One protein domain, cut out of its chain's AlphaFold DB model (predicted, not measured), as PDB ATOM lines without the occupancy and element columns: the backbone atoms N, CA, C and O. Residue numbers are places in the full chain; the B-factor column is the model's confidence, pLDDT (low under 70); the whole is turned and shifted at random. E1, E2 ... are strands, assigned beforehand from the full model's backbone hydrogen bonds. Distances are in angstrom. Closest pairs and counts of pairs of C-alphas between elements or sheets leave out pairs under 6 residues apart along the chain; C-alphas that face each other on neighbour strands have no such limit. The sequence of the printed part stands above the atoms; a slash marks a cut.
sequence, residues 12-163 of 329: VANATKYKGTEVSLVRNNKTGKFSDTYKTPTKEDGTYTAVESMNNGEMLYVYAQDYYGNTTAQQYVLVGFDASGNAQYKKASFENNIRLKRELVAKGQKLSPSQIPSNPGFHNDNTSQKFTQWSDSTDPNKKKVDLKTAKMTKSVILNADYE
ATOM      1  N   VAL A  12     -35.369 -14.382 -21.381       38.59
ATOM      2  CA  VAL A  12     -34.993 -13.066 -21.922       38.59
ATOM      3  C   VAL A  12     -35.590 -12.863 -23.319       38.59
ATOM      4  O   VAL A  12     -35.096 -13.390 -24.318       38.59
ATOM      5  N   ALA A  13     -36.664 -12.078 -23.414       38.88
ATOM      6  CA  ALA A  13     -37.247 -11.684 -24.696       38.88
ATOM      7  C   ALA A  13     -36.430 -10.571 -25.369       38.88
ATOM      8  O   ALA A  13     -36.381  -9.442 -24.891       38.88
ATOM      9  N   ASN A  14     -35.816 -10.881 -26.515       37.44
ATOM     10  CA  ASN A  14     -35.093  -9.913 -27.341       37.44
ATOM     11  C   ASN A  14     -36.074  -9.243 -28.327       37.44
ATOM     12  O   ASN A  14     -36.207  -9.663 -29.476       37.44
ATOM     13  N   ALA A  15     -36.814  -8.231 -27.868       38.16
ATOM     14  CA  ALA A  15     -37.757  -7.471 -28.706       38.16
ATOM     15  C   ALA A  15     -37.064  -6.447 -29.637       38.16
ATOM     16  O   ALA A  15     -37.683  -5.871 -30.527       38.16
ATOM     17  N   THR A  16     -35.757  -6.241 -29.476       37.06
ATOM     18  CA  THR A  16     -34.961  -5.160 -30.089       37.06
ATOM     19  C   THR A  16     -34.609  -5.346 -31.567       37.06
ATOM     20  O   THR A  16     -33.818  -4.573 -32.108       37.06
ATOM     21  N   LYS A  17     -35.205  -6.310 -32.288       38.25
ATOM     22  CA  LYS A  17     -35.033  -6.365 -33.756       38.25
ATOM     23  C   LYS A  17     -35.866  -5.338 -34.530       38.25
ATOM     24  O   LYS A  17     -35.668  -5.216 -35.736       38.25
ATOM     25  N   TYR A  18     -36.688  -4.537 -33.851       40.03
ATOM     26  CA  TYR A  18     -37.112  -3.237 -34.363       40.03
ATOM     27  C   TYR A  18     -36.171  -2.175 -33.796       40.03
ATOM     28  O   TYR A  18     -36.152  -1.909 -32.596       40.03
ATOM     29  N   LYS A  19     -35.309  -1.633 -34.661       37.12
ATOM     30  CA  LYS A  19     -34.355  -0.574 -34.321       37.12
ATOM     31  C   LYS A  19     -35.076   0.564 -33.576       37.12
ATOM     32  O   LYS A  19     -35.830   1.301 -34.199       37.12
ATOM     33  N   GLY A  20     -34.799   0.726 -32.280       42.97
ATOM     34  CA  GLY A  20     -35.140   1.937 -31.522       42.97
ATOM     35  C   GLY A  20     -36.485   1.965 -30.787       42.97
ATOM     36  O   GLY A  20     -36.926   3.056 -30.447       42.97
ATOM     37  N   THR A  21     -37.144   0.831 -30.527       48.50
ATOM     38  CA  THR A  21     -38.433   0.828 -29.804       48.50
ATOM     39  C   THR A  21     -38.294   0.215 -28.410       48.50
ATOM     40  O   THR A  21     -37.954  -0.959 -28.270       48.50
ATOM     41  N   GLU A  22     -38.537   1.017 -27.371       58.69
ATOM     42  CA  GLU A  22     -38.606   0.540 -25.990       58.69
ATOM     43  C   GLU A  22     -39.816  -0.401 -25.792       58.69
ATOM     44  O   GLU A  22     -40.879  -0.220 -26.391       58.69
ATOM     45  N   VAL A  23     -39.658  -1.423 -24.948       65.19
ATOM     46  CA  VAL A  23     -40.723  -2.384 -24.612       65.19
ATOM     47  C   VAL A  23     -41.573  -1.814 -23.480       65.19
ATOM     48  O   VAL A  23     -41.035  -1.491 -22.419       65.19
ATOM     49  N   SER A  24     -42.890  -1.730 -23.685       69.69
ATOM     50  CA  SER A  24     -43.830  -1.214 -22.683       69.69
ATOM     51  C   SER A  24     -44.218  -2.297 -21.674       69.69
ATOM     52  O   SER A  24     -44.221  -2.054 -20.467       69.69
ATOM     53  N   LEU A  25     -44.486  -3.521 -22.144       74.12
ATOM     54  CA  LEU A  25     -44.866  -4.646 -21.292       74.12
ATOM     55  C   LEU A  25     -44.500  -6.004 -21.893       74.12
ATOM     56  O   LEU A  25     -44.487  -6.201 -23.108       74.12
ATOM     57  N   VAL A  26     -44.241  -6.967 -21.009       76.00
ATOM     58  CA  VAL A  26     -44.088  -8.383 -21.350       76.00
ATOM     59  C   VAL A  26     -45.140  -9.166 -20.578       76.00
ATOM     60  O   VAL A  26     -45.452  -8.837 -19.435       76.00
ATOM     61  N   ARG A  27     -45.724 -10.180 -21.212       82.19
ATOM     62  CA  ARG A  27     -46.749 -11.048 -20.628       82.19
ATOM     63  C   ARG A  27     -46.516 -12.493 -21.050       82.19
ATOM     64  O   ARG A  27     -46.001 -12.732 -22.140       82.19
ATOM     65  N   ASN A  28     -46.916 -13.465 -20.236       83.56
ATOM     66  CA  ASN A  28     -46.778 -14.879 -20.598       83.56
ATOM     67  C   ASN A  28     -48.000 -15.731 -20.222       83.56
ATOM     68  O   ASN A  28     -48.686 -15.456 -19.237       83.56
ATOM     69  N   ASN A  29     -48.280 -16.770 -21.017       84.62
ATOM     70  CA  ASN A  29     -49.301 -17.781 -20.718       84.62
ATOM     71  C   ASN A  29     -49.002 -19.130 -21.388       84.62
ATOM     72  O   ASN A  29     -48.017 -19.275 -22.109       84.62
ATOM     73  N   LYS A  30     -49.893 -20.104 -21.180       84.44
ATOM     74  CA  LYS A  30     -49.831 -21.431 -21.813       84.44
ATOM     75  C   LYS A  30     -50.938 -21.705 -22.837       84.44
ATOM     76  O   LYS A  30     -50.989 -22.782 -23.417       84.44
ATOM     77  N   THR A  31     -51.861 -20.762 -23.029       80.25
ATOM     78  CA  THR A  31     -53.063 -20.950 -23.862       80.25
ATOM     79  C   THR A  31     -52.869 -20.487 -25.302       80.25
ATOM     80  O   THR A  31     -53.669 -20.839 -26.165       80.25
ATOM     81  N   GLY A  32     -51.840 -19.676 -25.571       77.56
ATOM     82  CA  GLY A  32     -51.545 -19.172 -26.913       77.56
ATOM     83  C   GLY A  32     -52.480 -18.068 -27.413       77.56
ATOM     84  O   GLY A  32     -52.392 -17.684 -28.576       77.56
ATOM     85  N   LYS A  33     -53.363 -17.544 -26.558       77.19
ATOM     86  CA  LYS A  33     -54.192 -16.360 -26.848       77.19
ATOM     87  C   LYS A  33     -53.571 -15.133 -26.191       77.19
ATOM     88  O   LYS A  33     -52.941 -15.316 -25.165       77.19
ATOM     89  N   PHE A  34     -53.744 -13.928 -26.740       69.69
ATOM     90  CA  PHE A  34     -53.457 -12.670 -26.033       69.69
ATOM     91  C   PHE A  34     -54.780 -12.100 -25.447       69.69
ATOM     92  O   PHE A  34     -55.734 -11.910 -26.189       69.69
ATOM     93  N   SER A  35     -54.881 -11.918 -24.126       68.25
ATOM     94  CA  SER A  35     -56.061 -11.625 -23.279       68.25
ATOM     95  C   SER A  35     -55.659 -11.149 -21.873       68.25
ATOM     96  O   SER A  35     -54.725 -11.691 -21.313       68.25
ATOM     97  N   ASP A  36     -56.387 -10.256 -21.211       60.41
ATOM     98  CA  ASP A  36     -55.919  -9.579 -19.976       60.41
ATOM     99  C   ASP A  36     -55.637 -10.443 -18.720       60.41
ATOM    100  O   ASP A  36     -55.136  -9.940 -17.720       60.41
ATOM    101  N   THR A  37     -55.853 -11.757 -18.768       62.69
ATOM    102  CA  THR A  37     -55.593 -12.735 -17.692       62.69
ATOM    103  C   THR A  37     -54.148 -13.272 -17.666       62.69
ATOM    104  O   THR A  37     -53.925 -14.465 -17.451       62.69
ATOM    105  N   TYR A  38     -53.157 -12.427 -17.948       71.31
ATOM    106  CA  TYR A  38     -51.740 -12.812 -18.017       71.31
ATOM    107  C   TYR A  38     -51.015 -12.762 -16.682       71.31
ATOM    108  O   TYR A  38     -51.413 -12.045 -15.769       71.31
ATOM    109  N   LYS A  39     -49.852 -13.421 -16.639       68.12
ATOM    110  CA  LYS A  39     -48.800 -13.053 -15.693       68.12
ATOM    111  C   LYS A  39     -47.845 -12.043 -16.318       68.12
ATOM    112  O   LYS A  39     -47.527 -12.129 -17.509       68.12
ATOM    113  N   THR A  40     -47.403 -11.099 -15.496       72.00
ATOM    114  CA  THR A  40     -46.368 -10.122 -15.837       72.00
ATOM    115  C   THR A  40     -45.030 -10.647 -15.309       72.00
ATOM    116  O   THR A  40     -44.904 -10.818 -14.095       72.00
ATOM    117  N   PRO A  41     -44.045 -10.929 -16.178       68.94
ATOM    118  CA  PRO A  41     -42.684 -11.274 -15.778       68.94
ATOM    119  C   PRO A  41     -42.038 -10.195 -14.907       68.94
ATOM    120  O   PRO A  41     -42.284  -9.004 -15.102       68.94
ATOM    121  N   THR A  42     -41.153 -10.602 -14.000       70.19
ATOM    122  CA  THR A  42     -40.345  -9.671 -13.201       70.19
ATOM    123  C   THR A  42     -39.363  -8.928 -14.107       70.19
ATOM    124  O   THR A  42     -38.766  -9.551 -14.984       70.19
ATOM    125  N   LYS A  43     -39.190  -7.613 -13.913       71.88
ATOM    126  CA  LYS A  43     -38.239  -6.778 -14.665       71.88
ATOM    127  C   LYS A  43     -37.094  -6.323 -13.758       71.88
ATOM    128  O   LYS A  43     -37.350  -5.601 -12.800       71.88
ATOM    129  N   GLU A  44     -35.861  -6.668 -14.111       69.19
ATOM    130  CA  GLU A  44     -34.630  -6.214 -13.446       69.19
ATOM    131  C   GLU A  44     -33.613  -5.783 -14.510       69.19
ATOM    132  O   GLU A  44     -33.384  -6.510 -15.475       69.19
ATOM    133  N   ASP A  45     -33.063  -4.570 -14.391       69.56
ATOM    134  CA  ASP A  45     -32.060  -4.001 -15.313       69.56
ATOM    135  C   ASP A  45     -32.408  -4.136 -16.810       69.56
ATOM    136  O   ASP A  45     -31.568  -4.414 -17.665       69.56
ATOM    137  N   GLY A  46     -33.693  -3.967 -17.147       65.31
ATOM    138  CA  GLY A  46     -34.192  -4.079 -18.525       65.31
ATOM    139  C   GLY A  46     -34.391  -5.517 -19.025       65.31
ATOM    140  O   GLY A  46     -34.889  -5.705 -20.134       65.31
ATOM    141  N   THR A  47     -34.081  -6.520 -18.204       61.22
ATOM    142  CA  THR A  47     -34.323  -7.939 -18.475       61.22
ATOM    143  C   THR A  47     -35.651  -8.374 -17.862       61.22
ATOM    144  O   THR A  47     -35.942  -8.068 -16.710       61.22
ATOM    145  N   TYR A  48     -36.465  -9.095 -18.636       67.75
ATOM    146  CA  TYR A  48     -37.718  -9.683 -18.161       67.75
ATOM    147  C   TYR A  48     -37.517 -11.163 -17.840       67.75
ATOM    148  O   TYR A  48     -36.865 -11.873 -18.599       67.75
ATOM    149  N   THR A  49     -38.111 -11.624 -16.743       66.69
ATOM    150  CA  THR A  49     -37.966 -12.979 -16.206       66.69
ATOM    151  C   THR A  49     -39.342 -13.571 -15.925       66.69
ATOM    152  O   THR A  49     -40.011 -13.193 -14.963       66.69
ATOM    153  N   ALA A  50     -39.807 -14.470 -16.796       69.19
ATOM    154  CA  ALA A  50     -41.026 -15.240 -16.549       69.19
ATOM    155  C   ALA A  50     -40.719 -16.393 -15.584       69.19
ATOM    156  O   ALA A  50     -39.625 -16.938 -15.621       69.19
ATOM    157  N   VAL A  51     -41.672 -16.776 -14.735       67.38
ATOM    158  CA  VAL A  51     -41.553 -17.958 -13.871       67.38
ATOM    159  C   VAL A  51     -42.836 -18.768 -13.997       67.38
ATOM    160  O   VAL A  51     -43.904 -18.340 -13.557       67.38
ATOM    161  N   GLU A  52     -42.742 -19.933 -14.634       73.19
ATOM    162  CA  GLU A  52     -43.880 -20.816 -14.877       73.19
ATOM    163  C   GLU A  52     -43.526 -22.271 -14.617       73.19
ATOM    164  O   GLU A  52     -42.498 -22.769 -15.066       73.19
ATOM    165  N   SER A  53     -44.435 -22.984 -13.961       73.50
ATOM    166  CA  SER A  53     -44.380 -24.443 -13.876       73.50
ATOM    167  C   SER A  53     -45.001 -25.020 -15.130       73.50
ATOM    168  O   SER A  53     -46.117 -24.624 -15.447       73.50
ATOM    169  N   MET A  54     -44.352 -25.958 -15.816       75.00
ATOM    170  CA  MET A  54     -44.916 -26.582 -17.016       75.00
ATOM    171  C   MET A  54     -44.961 -28.103 -16.933       75.00
ATOM    172  O   MET A  54     -44.033 -28.740 -16.435       75.00
ATOM    173  N   ASN A  55     -46.026 -28.677 -17.484       77.19
ATOM    174  CA  ASN A  55     -46.159 -30.111 -17.702       77.19
ATOM    175  C   ASN A  55     -45.604 -30.514 -19.074       77.19
ATOM    176  O   ASN A  55     -45.481 -29.697 -19.990       77.19
ATOM    177  N   ASN A  56     -45.304 -31.803 -19.240       72.62
ATOM    178  CA  ASN A  56     -44.900 -32.322 -20.541       72.62
ATOM    179  C   ASN A  56     -46.024 -32.129 -21.574       72.62
ATOM    180  O   ASN A  56     -47.190 -32.378 -21.282       72.62
ATOM    181  N   GLY A  57     -45.666 -31.685 -22.779       76.50
ATOM    182  CA  GLY A  57     -46.625 -31.348 -23.836       76.50
ATOM    183  C   GLY A  57     -47.186 -29.922 -23.776       76.50
ATOM    184  O   GLY A  57     -47.736 -29.463 -24.775       76.50
ATOM    185  N   GLU A  58     -47.005 -29.188 -22.673       82.94
ATOM    186  CA  GLU A  58     -47.367 -27.767 -22.617       82.94
ATOM    187  C   GLU A  58     -46.379 -26.909 -23.429       82.94
ATOM    188  O   GLU A  58     -45.215 -27.275 -23.629       82.94
ATOM    189  N   MET A  59     -46.861 -25.753 -23.895       85.31
ATOM    190  CA  MET A  59     -46.061 -24.705 -24.529       85.31
ATOM    191  C   MET A  59     -46.161 -23.421 -23.710       85.31
ATOM    192  O   MET A  59     -47.234 -23.089 -23.202       85.31
ATOM    193  N   LEU A  60     -45.062 -22.673 -23.639       86.31
ATOM    194  CA  LEU A  60     -45.058 -21.320 -23.085       86.31
ATOM    195  C   LEU A  60     -45.115 -20.309 -24.225       86.31
ATOM    196  O   LEU A  60     -44.350 -20.397 -25.186       86.31
ATOM    197  N   TYR A  61     -45.983 -19.318 -24.093       85.50
ATOM    198  CA  TYR A  61     -46.075 -18.181 -24.993       85.50
ATOM    199  C   TYR A  61     -45.632 -16.940 -24.234       85.50
ATOM    200  O   TYR A  61     -46.218 -16.615 -23.200       85.50
ATOM    201  N   VAL A  62     -44.611 -16.256 -24.742       81.75
ATOM    202  CA  VAL A  62     -44.149 -14.968 -24.213       81.75
ATOM    203  C   VAL A  62     -44.462 -13.895 -25.240       81.75
ATOM    204  O   VAL A  62     -44.047 -13.992 -26.395       81.75
ATOM    205  N   TYR A  63     -45.197 -12.882 -24.801       80.69
ATOM    206  CA  TYR A  63     -45.627 -11.746 -25.594       80.69
ATOM    207  C   TYR A  63     -44.880 -10.502 -25.137       80.69
ATOM    208  O   TYR A  63     -44.836 -10.225 -23.941       80.69
ATOM    209  N   ALA A  64     -44.328  -9.744 -26.077       77.25
ATOM    210  CA  ALA A  64     -43.737  -8.437 -25.821       77.25
ATOM    211  C   ALA A  64     -44.502  -7.387 -26.622       77.25
ATOM    212  O   ALA A  64     -44.683  -7.554 -27.831       77.25
ATOM    213  N   GLN A  65     -44.947  -6.333 -25.942       76.56
ATOM    214  CA  GLN A  65     -45.652  -5.210 -26.541       76.56
ATOM    215  C   GLN A  65     -44.796  -3.942 -26.457       76.56
ATOM    216  O   GLN A  65     -44.135  -3.689 -25.446       76.56
ATOM    217  N   ASP A  66     -44.781  -3.160 -27.533       71.75
ATOM    218  CA  ASP A  66     -44.115  -1.857 -27.578       71.75
ATOM    219  C   ASP A  66     -45.020  -0.725 -27.046       71.75
ATOM    220  O   ASP A  66     -46.185  -0.936 -26.703       71.75
ATOM    221  N   TYR A  67     -44.501   0.501 -26.939       70.06
ATOM    222  CA  TYR A  67     -45.304   1.661 -26.511       70.06
ATOM    223  C   TYR A  67     -46.399   2.078 -27.509       70.06
ATOM    224  O   TYR A  67     -47.288   2.843 -27.144       70.06
ATOM    225  N   TYR A  68     -46.369   1.561 -28.740       74.12
ATOM    226  CA  TYR A  68     -47.386   1.798 -29.767       74.12
ATOM    227  C   TYR A  68     -48.489   0.723 -29.766       74.12
ATOM    228  O   TYR A  68     -49.425   0.798 -30.560       74.12
ATOM    229  N   GLY A  69     -48.402  -0.268 -28.872       72.75
ATOM    230  CA  GLY A  69     -49.374  -1.350 -28.737       72.75
ATOM    231  C   GLY A  69     -49.117  -2.562 -29.644       72.75
ATOM    232  O   GLY A  69     -49.854  -3.550 -29.549       72.75
ATOM    233  N   ASN A  70     -48.068  -2.558 -30.473       74.25
ATOM    234  CA  ASN A  70     -47.734  -3.699 -31.326       74.25
ATOM    235  C   ASN A  70     -47.204  -4.850 -30.477       74.25
ATOM    236  O   ASN A  70     -46.315  -4.659 -29.653       74.25
ATOM    237  N   THR A  71     -47.721  -6.058 -30.705       75.19
ATOM    238  CA  THR A  71     -47.367  -7.243 -29.914       75.19
ATOM    239  C   THR A  71     -46.641  -8.278 -30.766       75.19
ATOM    240  O   THR A  71     -47.108  -8.665 -31.834       75.19
ATOM    241  N   THR A  72     -45.520  -8.778 -30.257       76.12
ATOM    242  CA  THR A  72     -44.795  -9.931 -30.806       76.12
ATOM    243  C   THR A  72     -44.917 -11.114 -29.856       76.12
ATOM    244  O   THR A  72     -44.988 -10.925 -28.645       76.12
ATOM    245  N   ALA A  73     -44.955 -12.334 -30.394       78.62
ATOM    246  CA  ALA A  73     -45.064 -13.556 -29.605       78.62
ATOM    247  C   ALA A  73     -43.938 -14.529 -29.955       78.62
ATOM    248  O   ALA A  73     -43.690 -14.804 -31.130       78.62
ATOM    249  N   GLN A  74     -43.307 -15.104 -28.937       83.62
ATOM    250  CA  GLN A  74     -42.368 -16.208 -29.086       83.62
ATOM    251  C   GLN A  74     -42.877 -17.420 -28.304       83.62
ATOM    252  O   GLN A  74     -43.322 -17.313 -27.161       83.62
ATOM    253  N   GLN A  75     -42.825 -18.580 -28.956       87.31
ATOM    254  CA  GLN A  75     -43.252 -19.860 -28.396       87.31
ATOM    255  C   GLN A  75     -42.038 -20.611 -27.852       87.31
ATOM    256  O   GLN A  75     -40.990 -20.607 -28.507       87.31
ATOM    257  N   TYR A  76     -42.204 -21.303 -26.727       88.12
ATOM    258  CA  TYR A  76     -41.228 -22.233 -26.161       88.12
ATOM    259  C   TYR A  76     -41.832 -23.607 -25.990       88.12
ATOM    260  O   TYR A  76     -43.014 -23.758 -25.670       88.12
ATOM    261  N   VAL A  77     -40.976 -24.600 -26.173       89.50
ATOM    262  CA  VAL A  77     -41.270 -26.006 -25.938       89.50
ATOM    263  C   VAL A  77     -40.391 -26.522 -24.808       89.50
ATOM    264  O   VAL A  77     -39.266 -26.052 -24.620       89.50
ATOM    265  N   LEU A  78     -40.918 -27.482 -24.055       90.00
ATOM    266  CA  LEU A  78     -40.213 -28.117 -22.950       90.00
ATOM    267  C   LEU A  78     -39.360 -29.274 -23.470       90.00
ATOM    268  O   LEU A  78     -39.876 -30.177 -24.128       90.00
ATOM    269  N   VAL A  79     -38.078 -29.278 -23.132       92.88
ATOM    270  CA  VAL A  79     -37.169 -30.400 -23.375       92.88
ATOM    271  C   VAL A  79     -36.794 -30.998 -22.026       92.88
ATOM    272  O   VAL A  79     -36.180 -30.332 -21.200       92.88
ATOM    273  N   GLY A  80     -37.196 -32.240 -21.780       93.56
ATOM    274  CA  GLY A  80     -36.789 -33.009 -20.607       93.56
ATOM    275  C   GLY A  80     -35.626 -33.940 -20.933       93.56
ATOM    276  O   GLY A  80     -35.604 -34.536 -22.003       93.56
ATOM    277  N   PHE A  81     -34.700 -34.108 -19.997       96.50
ATOM    278  CA  PHE A  81     -33.615 -35.083 -20.048       96.50
ATOM    279  C   PHE A  81     -33.767 -36.055 -18.884       96.50
ATOM    280  O   PHE A  81     -33.541 -35.680 -17.733       96.50
ATOM    281  N   ASP A  82     -34.163 -37.287 -19.182       96.81
ATOM    282  CA  ASP A  82     -34.392 -38.339 -18.196       96.81
ATOM    283  C   ASP A  82     -33.206 -39.311 -18.142       96.81
ATOM    284  O   ASP A  82     -33.057 -40.200 -18.985       96.81
ATOM    285  N   ALA A  83     -32.371 -39.153 -17.116       96.75
ATOM    286  CA  ALA A  83     -31.241 -40.033 -16.831       96.75
ATOM    287  C   ALA A  83     -31.677 -41.451 -16.421       96.75
ATOM    288  O   ALA A  83     -30.907 -42.393 -16.556       96.75
ATOM    289  N   SER A  84     -32.912 -41.647 -15.952       94.50
ATOM    290  CA  SER A  84     -33.410 -42.986 -15.613       94.50
ATOM    291  C   SER A  84     -33.808 -43.807 -16.842       94.50
ATOM    292  O   SER A  84     -34.140 -44.988 -16.719       94.50
ATOM    293  N   GLY A  85     -33.803 -43.192 -18.030       92.88
ATOM    294  CA  GLY A  85     -34.191 -43.838 -19.275       92.88
ATOM    295  C   GLY A  85     -35.625 -44.368 -19.219       92.88
ATOM    296  O   GLY A  85     -35.854 -45.538 -19.518       92.88
ATOM    297  N   ASN A  86     -36.589 -43.543 -18.800       91.62
ATOM    298  CA  ASN A  86     -37.968 -43.948 -18.523       91.62
ATOM    299  C   ASN A  86     -38.053 -45.044 -17.445       91.62
ATOM    300  O   ASN A  86     -38.643 -46.103 -17.661       91.62
ATOM    301  N   ALA A  87     -37.410 -44.799 -16.301       91.12
ATOM    302  CA  ALA A  87     -37.342 -45.708 -15.154       91.12
ATOM    303  C   ALA A  87     -36.725 -47.098 -15.434       91.12
ATOM    304  O   ALA A  87     -36.856 -48.003 -14.610       91.12
ATOM    305  N   GLN A  88     -36.021 -47.273 -16.558       89.81
ATOM    306  CA  GLN A  88     -35.250 -48.487 -16.861       89.81
ATOM    307  C   GLN A  88     -33.998 -48.628 -15.987       89.81
ATOM    308  O   GLN A  88     -33.482 -49.741 -15.862       89.81
ATOM    309  N   TYR A  89     -33.507 -47.514 -15.439       92.06
ATOM    310  CA  TYR A  89     -32.299 -47.432 -14.627       92.06
ATOM    311  C   TYR A  89     -32.596 -46.700 -13.311       92.06
ATOM    312  O   TYR A  89     -32.889 -45.504 -13.289       92.06
ATOM    313  N   LYS A  90     -32.516 -47.420 -12.195       91.06
ATOM    314  CA  LYS A  90     -32.664 -46.919 -10.827       91.06
ATOM    315  C   LYS A  90     -31.375 -46.282 -10.319       91.06
ATOM    316  O   LYS A  90     -31.438 -45.352  -9.522       91.06
ATOM    317  N   LYS A  91     -30.206 -46.765 -10.733       91.69
ATOM    318  CA  LYS A  91     -28.911 -46.289 -10.210       91.69
ATOM    319  C   LYS A  91     -28.309 -45.147 -11.029       91.69
ATOM    320  O   LYS A  91     -27.417 -44.454 -10.547       91.69
ATOM    321  N   ALA A  92     -28.808 -44.923 -12.244       93.62
ATOM    322  CA  ALA A  92     -28.341 -43.845 -13.104       93.62
ATOM    323  C   ALA A  92     -28.945 -42.487 -12.709       93.62
ATOM    324  O   ALA A  92     -30.141 -42.364 -12.425       93.62
ATOM    325  N   SER A  93     -28.111 -41.450 -12.717       94.50
ATOM    326  CA  SER A  93     -28.513 -40.069 -12.453       94.50
ATOM    327  C   SER A  93     -27.532 -39.082 -13.087       94.50
ATOM    328  O   SER A  93     -26.470 -39.454 -13.579       94.50
ATOM    329  N   PHE A  94     -27.871 -37.801 -13.063       94.12
ATOM    330  CA  PHE A  94     -26.878 -36.732 -13.093       94.12
ATOM    331  C   PHE A  94     -26.181 -36.630 -11.723       94.12
ATOM    332  O   PHE A  94     -26.505 -37.358 -10.778       94.12
ATOM    333  N   GLU A  95     -25.251 -35.687 -11.590       87.56
ATOM    334  CA  GLU A  95     -24.673 -35.323 -10.294       87.56
ATOM    335  C   GLU A  95     -25.764 -34.981  -9.259       87.56
ATOM    336  O   GLU A  95     -26.854 -34.513  -9.602       87.56
ATOM    337  N   ASN A  96     -25.465 -35.226  -7.979       85.69
ATOM    338  CA  ASN A  96     -26.367 -35.000  -6.840       85.69
ATOM    339  C   ASN A  96     -27.679 -35.812  -6.876       85.69
ATOM    340  O   ASN A  96     -28.685 -35.379  -6.321       85.69
ATOM    341  N   ASN A  97     -27.680 -36.990  -7.510       88.44
ATOM    342  CA  ASN A  97     -28.840 -37.890  -7.623       88.44
ATOM    343  C   ASN A  97     -30.048 -37.301  -8.381       88.44
ATOM    344  O   ASN A  97     -31.147 -37.857  -8.330       88.44
ATOM    345  N   ILE A  98     -29.860 -36.209  -9.129       91.38
ATOM    346  CA  ILE A  98     -30.909 -35.632  -9.977       91.38
ATOM    347  C   ILE A  98     -31.148 -36.576 -11.156       91.38
ATOM    348  O   ILE A  98     -30.212 -36.909 -11.876       91.38
ATOM    349  N   ARG A  99     -32.391 -37.003 -11.396       92.62
ATOM    350  CA  ARG A  99     -32.716 -37.919 -12.512       92.62
ATOM    351  C   ARG A  99     -33.355 -37.246 -13.715       92.62
ATOM    352  O   ARG A  99     -33.284 -37.782 -14.813       92.62
ATOM    353  N   LEU A 100     -33.960 -36.083 -13.519       92.38
ATOM    354  CA  LEU A 100     -34.672 -35.375 -14.566       92.38
ATOM    355  C   LEU A 100     -34.250 -33.916 -14.545       92.38
ATOM    356  O   LEU A 100     -34.378 -33.257 -13.519       92.38
ATOM    357  N   LYS A 101     -33.750 -33.436 -15.678       92.19
ATOM    358  CA  LYS A 101     -33.504 -32.014 -15.925       92.19
ATOM    359  C   LYS A 101     -34.464 -31.535 -16.994       92.19
ATOM    360  O   LYS A 101     -34.831 -32.313 -17.876       92.19
ATOM    361  N   ARG A 102     -34.889 -30.282 -16.927       88.94
ATOM    362  CA  ARG A 102     -35.774 -29.697 -17.933       88.94
ATOM    363  C   ARG A 102     -35.206 -28.383 -18.423       88.94
ATOM    364  O   ARG A 102     -34.487 -27.713 -17.702       88.94
ATOM    365  N   GLU A 103     -35.538 -28.040 -19.657       88.50
ATOM    366  CA  GLU A 103     -35.127 -26.801 -20.300       88.50
ATOM    367  C   GLU A 103     -36.250 -26.268 -21.185       88.50
ATOM    368  O   GLU A 103     -36.989 -27.034 -21.813       88.50
ATOM    369  N   LEU A 104     -36.360 -24.943 -21.275       87.19
ATOM    370  CA  LEU A 104     -37.243 -24.277 -22.228       87.19
ATOM    371  C   LEU A 104     -36.465 -23.823 -23.456       87.19
ATOM    372  O   LEU A 104     -35.520 -23.044 -23.363       87.19
ATOM    373  N   VAL A 105     -36.908 -24.254 -24.633       87.56
ATOM    374  CA  VAL A 105     -36.258 -23.904 -25.900       87.56
ATOM    375  C   VAL A 105     -37.237 -23.153 -26.780       87.56
ATOM    376  O   VAL A 105     -38.383 -23.573 -26.947       87.56
ATOM    377  N   ALA A 106     -36.793 -22.037 -27.364       87.88
ATOM    378  CA  ALA A 106     -37.586 -21.313 -28.349       87.88
ATOM    379  C   ALA A 106     -37.953 -22.264 -29.496       87.88
ATOM    380  O   ALA A 106     -37.090 -22.913 -30.092       87.88
ATOM    381  N   LYS A 107     -39.241 -22.359 -29.815       90.31
ATOM    382  CA  LYS A 107     -39.746 -23.295 -30.815       90.31
ATOM    383  C   LYS A 107     -39.051 -23.086 -32.162       90.31
ATOM    384  O   LYS A 107     -38.979 -21.972 -32.678       90.31
ATOM    385  N   GLY A 108     -38.554 -24.176 -32.736       90.94
ATOM    386  CA  GLY A 108     -37.789 -24.197 -33.983       90.94
ATOM    387  C   GLY A 108     -36.295 -23.893 -33.823       90.94
ATOM    388  O   GLY A 108     -35.563 -23.990 -34.812       90.94
ATOM    389  N   GLN A 109     -35.828 -23.571 -32.612       91.62
ATOM    390  CA  GLN A 109     -34.415 -23.345 -32.307       91.62
ATOM    391  C   GLN A 109     -33.729 -24.611 -31.788       91.62
ATOM    392  O   GLN A 109     -34.370 -25.604 -31.440       91.62
ATOM    393  N   LYS A 110     -32.397 -24.573 -31.782       94.00
ATOM    394  CA  LYS A 110     -31.543 -25.601 -31.181       94.00
ATOM    395  C   LYS A 110     -31.352 -25.310 -29.693       94.00
ATOM    396  O   LYS A 110     -31.466 -24.156 -29.284       94.00
ATOM    397  N   LEU A 111     -31.004 -26.337 -28.922       91.31
ATOM    398  CA  LEU A 111     -30.508 -26.154 -27.557       91.31
ATOM    399  C   LEU A 111     -29.236 -25.299 -27.578       91.31
ATOM    400  O   LEU A 111     -28.351 -25.513 -28.416       91.31
ATOM    401  N   SER A 112     -29.128 -24.347 -26.654       90.12
ATOM    402  CA  SER A 112     -27.856 -23.667 -26.416       90.12
ATOM    403  C   SER A 112     -26.889 -24.593 -25.655       90.12
ATOM    404  O   SER A 112     -27.327 -25.536 -24.994       90.12
ATOM    405  N   PRO A 113     -25.568 -24.337 -25.689       90.25
ATOM    406  CA  PRO A 113     -24.607 -25.145 -24.940       90.25
ATOM    407  C   PRO A 113     -24.883 -25.220 -23.432       90.25
ATOM    408  O   PRO A 113     -24.617 -26.254 -22.834       90.25
ATOM    409  N   SER A 114     -25.434 -24.163 -22.825       88.50
ATOM    410  CA  SER A 114     -25.763 -24.140 -21.392       88.50
ATOM    411  C   SER A 114     -26.996 -24.975 -21.039       88.50
ATOM    412  O   SER A 114     -27.142 -25.361 -19.888       88.50
ATOM    413  N   GLN A 115     -27.862 -25.253 -22.018       90.56
ATOM    414  CA  GLN A 115     -29.068 -26.076 -21.865       90.56
ATOM    415  C   GLN A 115     -28.796 -27.567 -22.091       90.56
ATOM    416  O   GLN A 115     -29.670 -28.408 -21.893       90.56
ATOM    417  N   ILE A 116     -27.602 -27.922 -22.570       93.25
ATOM    418  CA  ILE A 116     -27.219 -29.318 -22.753       93.25
ATOM    419  C   ILE A 116     -26.613 -29.798 -21.432       93.25
ATOM    420  O   ILE A 116     -25.549 -29.308 -21.044       93.25
ATOM    421  N   PRO A 117     -27.245 -30.754 -20.729       93.50
ATOM    422  CA  PRO A 117     -26.686 -31.252 -19.488       93.50
ATOM    423  C   PRO A 117     -25.402 -32.046 -19.753       93.50
ATOM    424  O   PRO A 117     -25.192 -32.599 -20.838       93.50
ATOM    425  N   SER A 118     -24.560 -32.157 -18.726       92.94
ATOM    426  CA  SER A 118     -23.505 -33.167 -18.702       92.94
ATOM    427  C   SER A 118     -24.101 -34.569 -18.854       92.94
ATOM    428  O   SER A 118     -25.254 -34.815 -18.491       92.94
ATOM    429  N   ASN A 119     -23.314 -35.496 -19.401       95.19
ATOM    430  CA  ASN A 119     -23.764 -36.875 -19.545       95.19
ATOM    431  C   ASN A 119     -24.069 -37.467 -18.158       95.19
ATOM    432  O   ASN A 119     -23.213 -37.380 -17.274       95.19
ATOM    433  N   PRO A 120     -25.249 -38.075 -17.964       95.62
ATOM    434  CA  PRO A 120     -25.559 -38.783 -16.731       95.62
ATOM    435  C   PRO A 120     -24.735 -40.073 -16.622       95.62
ATOM    436  O   PRO A 120     -24.154 -40.544 -17.603       95.62
ATOM    437  N   GLY A 121     -24.718 -40.692 -15.446       94.19
ATOM    438  CA  GLY A 121     -23.987 -41.934 -15.208       94.19
ATOM    439  C   GLY A 121     -24.362 -42.626 -13.901       94.19
ATOM    440  O   GLY A 121     -25.323 -42.258 -13.229       94.19
ATOM    441  N   PHE A 122     -23.581 -43.644 -13.548       91.44
ATOM    442  CA  PHE A 122     -23.717 -44.426 -12.318       91.44
ATOM    443  C   PHE A 122     -22.752 -43.885 -11.250       91.44
ATOM    444  O   PHE A 122     -21.733 -44.494 -10.947       91.44
ATOM    445  N   HIS A 123     -23.019 -42.678 -10.740       82.25
ATOM    446  CA  HIS A 123     -22.045 -41.905  -9.949       82.25
ATOM    447  C   HIS A 123     -21.671 -42.515  -8.587       82.25
ATOM    448  O   HIS A 123     -20.597 -42.215  -8.072       82.25
ATOM    449  N   ASN A 124     -22.530 -43.358  -8.012       77.25
ATOM    450  CA  ASN A 124     -22.320 -43.950  -6.686       77.25
ATOM    451  C   ASN A 124     -21.831 -45.404  -6.747       77.25
ATOM    452  O   ASN A 124     -21.759 -46.068  -5.716       77.25
ATOM    453  N   ASP A 125     -21.505 -45.903  -7.939       81.06
ATOM    454  CA  ASP A 125     -21.183 -47.304  -8.155       81.06
ATOM    455  C   ASP A 125     -19.856 -47.476  -8.894       81.06
ATOM    456  O   ASP A 125     -19.498 -46.725  -9.802       81.06
ATOM    457  N   ASN A 126     -19.133 -48.536  -8.540       79.69
ATOM    458  CA  ASN A 126     -17.897 -48.908  -9.214       79.69
ATOM    459  C   ASN A 126     -18.218 -49.665 -10.509       79.69
ATOM    460  O   ASN A 126     -18.171 -50.892 -10.547       79.69
ATOM    461  N   THR A 127     -18.545 -48.936 -11.578       84.81
ATOM    462  CA  THR A 127     -18.798 -49.519 -12.903       84.81
ATOM    463  C   THR A 127     -18.066 -48.781 -14.013       84.81
ATOM    464  O   THR A 127     -17.866 -47.569 -13.964       84.81
ATOM    465  N   SER A 128     -17.667 -49.523 -15.046       82.00
ATOM    466  CA  SER A 128     -17.112 -48.956 -16.276       82.00
ATOM    467  C   SER A 128     -18.173 -48.596 -17.314       82.00
ATOM    468  O   SER A 128     -17.802 -48.063 -18.358       82.00
ATOM    469  N   GLN A 129     -19.451 -48.905 -17.057       89.12
ATOM    470  CA  GLN A 129     -20.551 -48.619 -17.977       89.12
ATOM    471  C   GLN A 129     -20.711 -47.121 -18.207       89.12
ATOM    472  O   GLN A 129     -20.695 -46.319 -17.270       89.12
ATOM    473  N   LYS A 130     -20.915 -46.749 -19.470       91.94
ATOM    474  CA  LYS A 130     -21.024 -45.347 -19.882       91.94
ATOM    475  C   LYS A 130     -22.383 -45.015 -20.472       91.94
ATOM    476  O   LYS A 130     -23.068 -45.859 -21.049       91.94
ATOM    477  N   PHE A 131     -22.736 -43.738 -20.365       95.81
ATOM    478  CA  PHE A 131     -23.776 -43.130 -21.184       95.81
ATOM    479  C   PHE A 131     -23.427 -43.265 -22.668       95.81
ATOM    480  O   PHE A 131     -22.284 -43.032 -23.071       95.81
ATOM    481  N   THR A 132     -24.424 -43.606 -23.481       95.75
ATOM    482  CA  THR A 132     -24.244 -43.844 -24.918       95.75
ATOM    483  C   THR A 132     -24.932 -42.781 -25.766       95.75
ATOM    484  O   THR A 132     -24.327 -42.235 -26.696       95.75
ATOM    485  N   GLN A 133     -26.189 -42.465 -25.453       96.50
ATOM    486  CA  GLN A 133     -26.998 -41.556 -26.254       96.50
ATOM    487  C   GLN A 133     -28.250 -41.069 -25.524       96.50
ATOM    488  O   GLN A 133     -28.708 -41.666 -24.553       96.50
ATOM    489  N   TRP A 134     -28.815 -39.999 -26.076       97.69
ATOM    490  CA  TRP A 134     -30.180 -39.561 -25.830       97.69
ATOM    491  C   TRP A 134     -31.076 -40.061 -26.960       97.69
ATOM    492  O   TRP A 134     -30.693 -39.955 -28.129       97.69
ATOM    493  N   SER A 135     -32.264 -40.551 -26.628       96.94
ATOM    494  CA  SER A 135     -33.295 -40.943 -27.592       96.94
ATOM    495  C   SER A 135     -34.639 -40.298 -27.245       96.94
ATOM    496  O   SER A 135     -34.939 -40.073 -26.075       96.94
ATOM    497  N   ASP A 136     -35.444 -39.947 -28.253       95.19
ATOM    498  CA  ASP A 136     -36.807 -39.438 -28.024       95.19
ATOM    499  C   ASP A 136     -37.645 -40.533 -27.348       95.19
ATOM    500  O   ASP A 136     -37.718 -41.657 -27.846       95.19
ATOM    501  N   SER A 137     -38.277 -40.214 -26.216       93.62
ATOM    502  CA  SER A 137     -39.076 -41.165 -25.436       93.62
ATOM    503  C   SER A 137     -40.269 -41.745 -26.196       93.62
ATOM    504  O   SER A 137     -40.794 -42.788 -25.809       93.62
ATOM    505  N   THR A 138     -40.686 -41.082 -27.274       91.50
ATOM    506  CA  THR A 138     -41.775 -41.507 -28.154       91.50
ATOM    507  C   THR A 138     -41.294 -42.259 -29.394       91.50
ATOM    508  O   THR A 138     -42.128 -42.821 -30.103       91.50
ATOM    509  N   ASP A 139     -39.983 -42.303 -29.671       92.50
ATOM    510  CA  ASP A 139     -39.436 -43.077 -30.789       92.50
ATOM    511  C   ASP A 139     -39.199 -44.537 -30.366       92.50
ATOM    512  O   ASP A 139     -38.248 -44.821 -29.629       92.50
ATOM    513  N   PRO A 140     -39.994 -45.502 -30.868       89.62
ATOM    514  CA  PRO A 140     -39.824 -46.910 -30.515       89.62
ATOM    515  C   PRO A 140     -38.479 -47.483 -30.981       89.62
ATOM    516  O   PRO A 140     -38.020 -48.482 -30.436       89.62
ATOM    517  N   ASN A 141     -37.825 -46.852 -31.963       93.06
ATOM    518  CA  ASN A 141     -36.523 -47.290 -32.468       93.06
ATOM    519  C   ASN A 141     -35.350 -46.718 -31.665       93.06
ATOM    520  O   ASN A 141     -34.202 -47.029 -31.981       93.06
ATOM    521  N   LYS A 142     -35.624 -45.855 -30.674       91.44
ATOM    522  CA  LYS A 142     -34.623 -45.173 -29.850       91.44
ATOM    523  C   LYS A 142     -33.490 -44.549 -30.676       91.44
ATOM    524  O   LYS A 142     -32.307 -44.724 -30.367       91.44
ATOM    525  N   LYS A 143     -33.817 -43.840 -31.762       95.19
ATOM    526  CA  LYS A 143     -32.780 -43.200 -32.580       95.19
ATOM    527  C   LYS A 143     -32.046 -42.149 -31.758       95.19
ATOM    528  O   LYS A 143     -32.653 -41.373 -31.019       95.19
ATOM    529  N   LYS A 144     -30.726 -42.108 -31.933       96.62
ATOM    530  CA  LYS A 144     -29.866 -41.112 -31.300       96.62
ATOM    531  C   LYS A 144     -30.279 -39.703 -31.714       96.62
ATOM    532  O   LYS A 144     -30.308 -39.384 -32.902       96.62
ATOM    533  N   VAL A 145     -30.504 -38.844 -30.728       96.50
ATOM    534  CA  VAL A 145     -30.709 -37.409 -30.914       96.50
ATOM    535  C   VAL A 145     -29.370 -36.690 -30.771       96.50
ATOM    536  O   VAL A 145     -28.711 -36.764 -29.733       96.50
ATOM    537  N   ASP A 146     -28.961 -35.966 -31.812       95.44
ATOM    538  CA  ASP A 146     -27.837 -35.035 -31.724       95.44
ATOM    539  C   ASP A 146     -28.310 -33.690 -31.158       95.44
ATOM    540  O   ASP A 146     -28.881 -32.851 -31.861       95.44
ATOM    541  N   LEU A 147     -28.046 -33.479 -29.867       95.00
ATOM    542  CA  LEU A 147     -28.465 -32.284 -29.131       95.00
ATOM    543  C   LEU A 147     -27.924 -30.973 -29.719       95.00
ATOM    544  O   LEU A 147     -28.532 -29.924 -29.519       95.00
ATOM    545  N   LYS A 148     -26.803 -31.007 -30.455       92.25
ATOM    546  CA  LYS A 148     -26.182 -29.800 -31.031       92.25
ATOM    547  C   LYS A 148     -26.854 -29.343 -32.321       92.25
ATOM    548  O   LYS A 148     -26.665 -28.202 -32.752       92.25
ATOM    549  N   THR A 149     -27.594 -30.225 -32.985       93.50
ATOM    550  CA  THR A 149     -28.171 -29.953 -34.307       93.50
ATOM    551  C   THR A 149     -29.690 -30.052 -34.328       93.50
ATOM    552  O   THR A 149     -30.309 -29.362 -35.146       93.50
ATOM    553  N   ALA A 150     -30.290 -30.814 -33.413       94.12
ATOM    554  CA  ALA A 150     -31.732 -30.975 -33.297       94.12
ATOM    555  C   ALA A 150     -32.444 -29.633 -33.049       94.12
ATOM    556  O   ALA A 150     -32.098 -28.876 -32.143       94.12
ATOM    557  N   LYS A 151     -33.466 -29.351 -33.866       95.00
ATOM    558  CA  LYS A 151     -34.374 -28.213 -33.680       95.00
ATOM    559  C   LYS A 151     -35.601 -28.661 -32.895       95.00
ATOM    560  O   LYS A 151     -36.294 -29.587 -33.311       95.00
ATOM    561  N   MET A 152     -35.900 -27.965 -31.808       93.00
ATOM    562  CA  MET A 152     -36.986 -28.309 -30.895       93.00
ATOM    563  C   MET A 152     -38.286 -27.664 -31.371       93.00
ATOM    564  O   MET A 152     -38.522 -26.477 -31.164       93.00
ATOM    565  N   THR A 153     -39.123 -28.420 -32.081       92.00
ATOM    566  CA  THR A 153     -40.399 -27.921 -32.639       92.00
ATOM    567  C   THR A 153     -41.616 -28.267 -31.783       92.00
ATOM    568  O   THR A 153     -42.659 -27.626 -31.923       92.00
ATOM    569  N   LYS A 154     -41.480 -29.252 -30.894       91.12
ATOM    570  CA  LYS A 154     -42.491 -29.730 -29.948       91.12
ATOM    571  C   LYS A 154     -41.817 -30.093 -28.626       91.12
ATOM    572  O   LYS A 154     -40.607 -30.314 -28.604       91.12
ATOM    573  N   SER A 155     -42.603 -30.170 -27.556       90.50
ATOM    574  CA  SER A 155     -42.106 -30.649 -26.266       90.50
ATOM    575  C   SER A 155     -41.717 -32.127 -26.365       90.50
ATOM    576  O   SER A 155     -42.395 -32.903 -27.045       90.50
ATOM    577  N   VAL A 156     -40.611 -32.503 -25.729       92.69
ATOM    578  CA  VAL A 156     -40.021 -33.844 -25.828       92.69
ATOM    579  C   VAL A 156     -39.352 -34.233 -24.515       92.69
ATOM    580  O   VAL A 156     -38.798 -33.385 -23.818       92.69
ATOM    581  N   ILE A 157     -39.378 -35.525 -24.191       94.75
ATOM    582  CA  ILE A 157     -38.514 -36.108 -23.163       94.75
ATOM    583  C   ILE A 157     -37.480 -36.959 -23.886       94.75
ATOM    584  O   ILE A 157     -37.829 -37.823 -24.687       94.75
ATOM    585  N   LEU A 158     -36.214 -36.690 -23.615       97.19
ATOM    586  CA  LEU A 158     -35.085 -37.446 -24.111       97.19
ATOM    587  C   LEU A 158     -34.639 -38.409 -23.017       97.19
ATOM    588  O   LEU A 158     -34.249 -37.984 -21.932       97.19
ATOM    589  N   ASN A 159     -34.700 -39.700 -23.307       97.56
ATOM    590  CA  ASN A 159     -34.293 -40.762 -22.401       97.56
ATOM    591  C   ASN A 159     -32.816 -41.086 -22.615       97.56
ATOM    592  O   ASN A 159     -32.361 -41.203 -23.756       97.56
ATOM    593  N   ALA A 160     -32.071 -41.235 -21.523       97.38
ATOM    594  CA  ALA A 160     -30.701 -41.715 -21.579       97.38
ATOM    595  C   ALA A 160     -30.671 -43.226 -21.842       97.38
ATOM    596  O   ALA A 160     -31.433 -43.990 -21.246       97.38
ATOM    597  N   ASP A 161     -29.745 -43.655 -22.693       95.38
ATOM    598  CA  ASP A 161     -29.361 -45.056 -22.848       95.38
ATOM    599  C   ASP A 161     -27.902 -45.247 -22.393       95.38
ATOM    600  O   ASP A 161     -27.037 -44.381 -22.580       95.38
ATOM    601  N   TYR A 162     -27.601 -46.424 -21.846       95.12
ATOM    602  CA  TYR A 162     -26.291 -46.780 -21.292       95.12
ATOM    603  C   TYR A 162     -25.790 -48.107 -21.858       95.12
ATOM    604  O   TYR A 162     -26.579 -48.937 -22.318       95.12
ATOM    605  N   GLU A 163     -24.477 -48.327 -21.775       93.56
ATOM    606  CA  GLU A 163     -23.892 -49.652 -21.979       93.56
ATOM    607  C   GLU A 163     -24.576 -50.671 -21.056       93.56
ATOM    608  O   GLU A 163     -24.838 -50.403 -19.878       93.56
TER     609      GLU A 163
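AT A GLANCE: This is residues 12 to 163 of the 329 residues of an uncharacterized protein of Firmicutes bacterium AM31-12AC (UniProt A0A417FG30). Little regular structure is here: a long, strongly twisted, mixed sheet follows E5, with E1 and E4 toward one end, E6, E7 and E8 toward the other, and hairpin E2 and E3 near E1. Of 152 printed residues, under half lie in strands E1 to E8; the class is all strand. It is loose, radius of gyration of the C-alphas 18.5 A, spanning 61 by 32 by 29 A.

IN THESE COORDINATES: Find C-alpha 23 at (-40.723, -2.384, -24.612); E1 runs to 29. E2 is 42 to 44, E3 47 to 49, E4 59 to 66, E5 71 to 82, 35.7 A long, E6 100 to 106, E7 131 to 136, E8 156 to 162, ending at (-26.291, -46.780, -21.292).

HOW THE PARTS SIT: E4, E5 and E6 make a meander, two hairpins of antiparallel neighbours; check N 62 and O 74, 2.9 A, and N 79 and O 103, 2.8 A. E8 is parallel to E5: N 80 and O 156, 2.8 A.

THE WHOLE: The printed part has no cut. Link E6 to E7 is long. In pLDDT, 27 printed residues are under 70, among them residues 12 to 24 and 44 to 51.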